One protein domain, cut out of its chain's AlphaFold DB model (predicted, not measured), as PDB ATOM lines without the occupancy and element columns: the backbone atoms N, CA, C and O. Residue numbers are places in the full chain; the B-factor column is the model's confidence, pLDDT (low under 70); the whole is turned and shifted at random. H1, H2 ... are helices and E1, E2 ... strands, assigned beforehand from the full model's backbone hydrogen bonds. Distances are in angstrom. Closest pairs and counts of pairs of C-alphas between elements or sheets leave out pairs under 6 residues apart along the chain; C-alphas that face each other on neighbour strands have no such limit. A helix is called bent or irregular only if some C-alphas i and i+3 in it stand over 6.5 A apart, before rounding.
ATOM      1  N   SER A 254     -30.114  75.892  36.080       61.72
ATOM      2  CA  SER A 254     -31.300  75.177  36.559       61.72
ATOM      3  C   SER A 254     -31.660  74.081  35.555       61.72
ATOM      4  O   SER A 254     -32.505  74.293  34.695       61.72
ATOM      5  N   VAL A 255     -30.982  72.930  35.598       62.53
ATOM      6  CA  VAL A 255     -31.429  71.735  34.859       62.53
ATOM      7  C   VAL A 255     -32.442  71.016  35.742       62.53
ATOM      8  O   VAL A 255     -32.074  70.463  36.777       62.53
ATOM      9  N   HIS A 256     -33.717  71.072  35.366       60.62
ATOM     10  CA  HIS A 256     -34.820  70.600  36.210       60.62
ATOM     11  C   HIS A 256     -35.023  69.091  36.126       60.62
ATOM     12  O   HIS A 256     -35.323  68.457  37.135       60.62
ATOM     13  N   GLN A 257     -34.827  68.497  34.947       58.09
ATOM     14  CA  GLN A 257     -34.880  67.047  34.768       58.09
ATOM     15  C   GLN A 257     -34.310  66.636  33.411       58.09
ATOM     16  O   GLN A 257     -34.445  67.352  32.416       58.09
ATOM     17  N   CYS A 258     -33.699  65.453  33.380       61.88
ATOM     18  CA  CYS A 258     -33.310  64.779  32.149       61.88
ATOM     19  C   CYS A 258     -34.289  63.640  31.898       61.88
ATOM     20  O   CYS A 258     -34.564  62.862  32.814       61.88
ATOM     21  N   PHE A 259     -34.792  63.514  30.677       64.81
ATOM     22  CA  PHE A 259     -35.605  62.368  30.279       64.81
ATOM     23  C   PHE A 259     -35.113  61.808  28.948       64.81
ATOM     24  O   PHE A 259     -34.545  62.524  28.129       64.81
ATOM     25  N   GLN A 260     -35.293  60.504  28.760       57.69
ATOM     26  CA  GLN A 260     -34.970  59.831  27.508       57.69
ATOM     27  C   GLN A 260     -36.145  59.986  26.542       57.69
ATOM     28  O   GLN A 260     -37.270  59.623  26.887       57.69
ATOM     29  N   LEU A 261     -35.880  60.493  25.341       68.31
ATOM     30  CA  LEU A 261     -36.822  60.499  24.224       68.31
ATOM     31  C   LEU A 261     -36.112  59.881  23.018       68.31
ATOM     32  O   LEU A 261     -35.038  60.341  22.642       68.31
ATOM     33  N   ASP A 262     -36.663  58.799  22.464       66.56
ATOM     34  CA  ASP A 262     -36.085  58.056  21.330       66.56
ATOM     35  C   ASP A 262     -34.598  57.671  21.499       66.56
ATOM     36  O   ASP A 262     -33.806  57.698  20.559       66.56
ATOM     37  N   GLY A 263     -34.202  57.304  22.724       55.53
ATOM     38  CA  GLY A 263     -32.824  56.911  23.049       55.53
ATOM     39  C   GLY A 263     -31.833  58.076  23.151       55.53
ATOM     40  O   GLY A 263     -30.634  57.836  23.285       55.53
ATOM     41  N   GLN A 264     -32.315  59.319  23.093       60.00
ATOM     42  CA  GLN A 264     -31.525  60.517  23.350       60.00
ATOM     43  C   GLN A 264     -31.892  61.135  24.699       60.00
ATOM     44  O   GLN A 264     -33.067  61.288  25.048       60.00
ATOM     45  N   THR A 265     -30.871  61.548  25.447       63.75
ATOM     46  CA  THR A 265     -31.049  62.293  26.693       63.75
ATOM     47  C   THR A 265     -31.442  63.731  26.371       63.75
ATOM     48  O   THR A 265     -30.629  64.508  25.873       63.75
ATOM     49  N   ILE A 266     -32.678  64.103  26.690       76.94
ATOM     50  CA  ILE A 266     -33.143  65.487  26.623       76.94
ATOM     51  C   ILE A 266     -32.956  66.135  27.989       76.94
ATOM     52  O   ILE A 266     -33.338  65.574  29.016       76.94
ATOM     53  N   HIS A 267     -32.381  67.336  27.988       73.81
ATOM     54  CA  HIS A 267     -32.185  68.159  29.174       73.81
ATOM     55  C   HIS A 267     -33.155  69.340  29.149       73.81
ATOM     56  O   HIS A 267     -33.148  70.122  28.200       73.81
ATOM     57  N   VAL A 268     -33.949  69.502  30.207       78.06
ATOM     58  CA  VAL A 268     -34.746  70.718  30.410       78.06
ATOM     59  C   VAL A 268     -33.965  71.661  31.304       78.06
ATOM     60  O   VAL A 268     -33.613  71.289  32.425       78.06
ATOM     61  N   ALA A 269     -33.695  72.870  30.813       75.31
ATOM     62  CA  ALA A 269     -32.965  73.883  31.556       75.31
ATOM     63  C   ALA A 269     -33.636  75.257  31.471       75.31
ATOM     64  O   ALA A 269     -34.065  75.664  30.392       75.31
ATOM     65  N   ASP A 270     -33.641  75.992  32.583       75.50
ATOM     66  CA  ASP A 270     -34.000  77.409  32.564       75.50
ATOM     67  C   ASP A 270     -32.795  78.245  32.137       75.50
ATOM     68  O   ASP A 270     -31.705  78.154  32.713       75.50
ATOM     69  N   VAL A 271     -33.009  79.124  31.161       77.06
ATOM     70  CA  VAL A 271     -31.995  80.073  30.703       77.06
ATOM     71  C   VAL A 271     -32.511  81.490  30.911       77.06
ATOM     72  O   VAL A 271     -33.428  81.940  30.230       77.06
ATOM     73  N   LYS A 272     -31.891  82.235  31.835       78.00
ATOM     74  CA  LYS A 272     -32.154  83.674  31.984       78.00
ATOM     75  C   LYS A 272     -31.434  84.459  30.893       78.00
ATOM     76  O   LYS A 272     -30.208  84.569  30.900       78.00
ATOM     77  N   ILE A 273     -32.204  85.066  29.997       78.88
ATOM     78  CA  ILE A 273     -31.686  85.942  28.946       78.88
ATOM     79  C   ILE A 273     -31.688  87.387  29.465       78.88
ATOM     80  O   ILE A 273     -32.734  87.933  29.794       78.88
ATOM     81  N   ARG A 274     -30.512  88.031  29.548       78.06
ATOM     82  CA  ARG A 274     -30.402  89.435  30.012       78.06
ATOM     83  C   ARG A 274     -30.958  90.451  29.010       78.06
ATOM     84  O   ARG A 274     -31.412  91.514  29.415       78.06
ATOM     85  N   LYS A 275     -30.874  90.152  27.713       80.56
ATOM     86  CA  LYS A 275     -31.389  90.990  26.627       80.56
ATOM     87  C   LYS A 275     -31.856  90.084  25.499       80.56
ATOM     88  O   LYS A 275     -31.046  89.317  24.981       80.56
ATOM     89  N   LEU A 276     -33.138  90.162  25.147       77.50
ATOM     90  CA  LEU A 276     -33.681  89.365  24.055       77.50
ATOM     91  C   LEU A 276     -33.016  89.814  22.741       77.50
ATOM     92  O   LEU A 276     -33.049  91.011  22.427       77.50
ATOM     93  N   PRO A 277     -32.363  88.914  21.990       77.88
ATOM     94  CA  PRO A 277     -31.892  89.250  20.657       77.88
ATOM     95  C   PRO A 277     -33.097  89.567  19.751       77.88
ATOM     96  O   PRO A 277     -34.179  89.028  19.964       77.88
ATOM     97  N   PRO A 278     -32.933  90.415  18.721       82.81
ATOM     98  CA  PRO A 278     -34.031  90.857  17.847       82.81
ATOM     99  C   PRO A 278     -34.594  89.751  16.933       82.81
ATOM    100  O   PRO A 278     -35.426  90.018  16.072       82.81
ATOM    101  N   GLN A 279     -34.106  88.522  17.072       86.19
ATOM    102  CA  GLN A 279     -34.500  87.377  16.264       86.19
ATOM    103  C   GLN A 279     -35.751  86.716  16.850       86.19
ATOM    104  O   GLN A 279     -35.989  86.780  18.054       86.19
ATOM    105  N   SER A 280     -36.536  86.039  16.010       86.19
ATOM    106  CA  SER A 280     -37.670  85.249  16.494       86.19
ATOM    107  C   SER A 280     -37.201  84.035  17.302       86.19
ATOM    108  O   SER A 280     -36.113  83.499  17.083       86.19
ATOM    109  N   VAL A 281     -38.059  83.548  18.200       83.62
ATOM    110  CA  VAL A 281     -37.807  82.334  18.995       83.62
ATOM    111  C   VAL A 281     -37.499  81.136  18.091       83.62
ATOM    112  O   VAL A 281     -36.533  80.416  18.327       83.62
ATOM    113  N   ALA A 282     -38.223  80.995  16.977       84.50
ATOM    114  CA  ALA A 282     -37.964  79.954  15.982       84.50
ATOM    115  C   ALA A 282     -36.551  80.040  15.365       84.50
ATOM    116  O   ALA A 282     -35.922  79.013  15.104       84.50
ATOM    117  N   ALA A 283     -36.029  81.254  15.145       84.56
ATOM    118  CA  ALA A 283     -34.668  81.446  14.647       84.56
ATOM    119  C   ALA A 283     -33.622  81.045  15.699       84.56
ATOM    120  O   ALA A 283     -32.654  80.366  15.359       84.56
ATOM    121  N   LEU A 284     -33.859  81.371  16.973       84.12
ATOM    122  CA  LEU A 284     -33.000  80.957  18.088       84.12
ATOM    123  C   LEU A 284     -32.985  79.437  18.273       84.12
ATOM    124  O   LEU A 284     -31.912  78.846  18.392       84.12
ATOM    125  N   GLN A 285     -34.154  78.795  18.243       85.94
ATOM    126  CA  GLN A 285     -34.274  77.337  18.335       85.94
ATOM    127  C   GLN A 285     -33.461  76.640  17.240       85.94
ATOM    128  O   GLN A 285     -32.698  75.715  17.521       85.94
ATOM    129  N   LYS A 286     -33.558  77.131  15.998       87.00
ATOM    130  CA  LYS A 286     -32.810  76.593  14.857       87.00
ATOM    131  C   LYS A 286     -31.306  76.869  14.946       87.00
ATOM    132  O   LYS A 286     -30.519  76.006  14.580       87.00
ATOM    133  N   GLN A 287     -30.908  78.051  15.421       85.25
ATOM    134  CA  GLN A 287     -29.500  78.435  15.540       85.25
ATOM    135  C   GLN A 287     -28.765  77.618  16.608       85.25
ATOM    136  O   GLN A 287     -27.626  77.211  16.390       85.25
ATOM    137  N   TYR A 288     -29.400  77.403  17.760       83.38
ATOM    138  CA  TYR A 288     -28.764  76.768  18.917       83.38
ATOM    139  C   TYR A 288     -29.133  75.292  19.093       83.38
ATOM    140  O   TYR A 288     -28.595  74.643  19.986       83.38
ATOM    141  N   GLY A 289     -30.029  74.752  18.261       82.88
ATOM    142  CA  GLY A 289     -30.472  73.359  18.358       82.88
ATOM    143  C   GLY A 289     -31.231  73.067  19.655       82.88
ATOM    144  O   GLY A 289     -31.087  71.990  20.224       82.88
ATOM    145  N   VAL A 290     -32.006  74.037  20.149       84.19
ATOM    146  CA  VAL A 290     -32.776  73.930  21.398       84.19
ATOM    147  C   VAL A 290     -34.271  74.027  21.121       84.19
ATOM    148  O   VAL A 290     -34.687  74.698  20.178       84.19
ATOM    149  N   SER A 291     -35.090  73.403  21.968       84.00
ATOM    150  CA  SER A 291     -36.540  73.611  21.969       84.00
ATOM    151  C   SER A 291     -36.964  74.464  23.154       84.00
ATOM    152  O   SER A 291     -36.649  74.137  24.296       84.00
ATOM    153  N   VAL A 292     -37.691  75.548  22.882       84.19
ATOM    154  CA  VAL A 292     -38.297  76.393  23.916       84.19
ATOM    155  C   VAL A 292     -39.655  75.791  24.262       84.19
ATOM    156  O   VAL A 292     -40.518  75.670  23.397       84.19
ATOM    157  N   VAL A 293     -39.813  75.347  25.510       80.75
ATOM    158  CA  VAL A 293     -41.033  74.668  25.990       80.75
ATOM    159  C   VAL A 293     -42.021  75.663  26.603       80.75
ATOM    160  O   VAL A 293     -43.229  75.496  26.465       80.75
ATOM    161  N   ALA A 294     -41.513  76.705  27.263       77.56
ATOM    162  CA  ALA A 294     -42.295  77.787  27.845       77.56
ATOM    163  C   ALA A 294     -41.453  79.070  27.925       77.56
ATOM    164  O   ALA A 294     -40.234  79.009  28.100       77.56
ATOM    165  N   GLU A 295     -42.119  80.218  27.827       75.06
ATOM    166  CA  GLU A 295     -41.550  81.557  27.995       75.06
ATOM    167  C   GLU A 295     -42.363  82.254  29.094       75.06
ATOM    168  O   GLU A 295     -43.594  82.233  29.043       75.06
ATOM    169  N   THR A 296     -41.695  82.807  30.111       63.94
ATOM    170  CA  THR A 296     -42.336  83.496  31.254       63.94
ATOM    171  C   THR A 296     -41.705  84.852  31.490       63.94
ATOM    172  O   THR A 296     -40.479  84.968  31.256       63.94
TER     173      THR A 296
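What this domain is: This is residues 254 to 296 of the 296 residues of the protein "Potassium transporter" of Planctomycetes bacterium (UniProt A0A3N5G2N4). A thin hairpin of two strands, E1 and E2, forms an arm at one end, and a wide loop, residues 271 to 280, swings out from E2 and round to one short helix, H1, set away from E1. The tail, residues 289 to 296, folds back from H1, and with the loop and the helix it makes a loose, open frame; the hairpin's turn, residues 260 to 265, and residues 273 to 280 of the loop stick out. The printed part has 43 residues with two named strands and one named helix, in the order E1, E2, H1 along the chain; the sheet's order is E1 - E2, antiparallel, and the class is mixed, helices and strands. The whole is loose, with a radius of gyration of the C-alphas of 11.8 A, and elongated, spanning 34 by 21 by 13 A.

How they stand to each other: The strands E1, residues 254 to 261, and E2, residues 264 to 270, are a hairpin joined by a tight link of 2 residues. They are antiparallel, with 157 degrees between their N-to-C directions. The C-alphas of Val 255 and Ala 269 face each other at 4.2 A, and those of Leu 261 and Gln 264 at 5.4 A. N 256 and O 268 are within hydrogen-bond range at 3.0 A, and N 266 and O 259 at 2.8 A. A short link of 10 residues follows E2 and leads to H1, residues 281 to 288. E1 and H1 are apart. In H1 every O i to N i+4 pair is within hydrogen-bond range, and H1 is not bent.

Where its parts are: E1 begins at C-alpha 254, at (-31.300, 75.177, 36.559), and measures 20.0 A from first to last C-alpha, Ser 254 to Leu 261. E2, Gln 264 to Asp 270, measures 19.4 A and ends at C-alpha 270, at (-34.000, 77.409, 32.564). H1 runs from Val 281 to Tyr 288, 10.6 A from first to last C-alpha, and ends at C-alpha 288, at (-28.764, 76.768, 18.917).

The domain as a whole: The two C-alphas farthest apart are those of Gly 263 and Pro 278, at 34.4 A. The C-alphas of the first and last printed residues, Ser 254 and Thr 296, are 14.8 A apart, and Thr 296 is the chain's last residue. The printed part has no cut, and neither link between named elements is long. Residues 260 to 265 and residues 273 to 280 stand free. The mean pLDDT of the printed part is 75.2; confidence is low, under 70, at residues 254 to 265 and at residue 296, while H1 has a mean of 85.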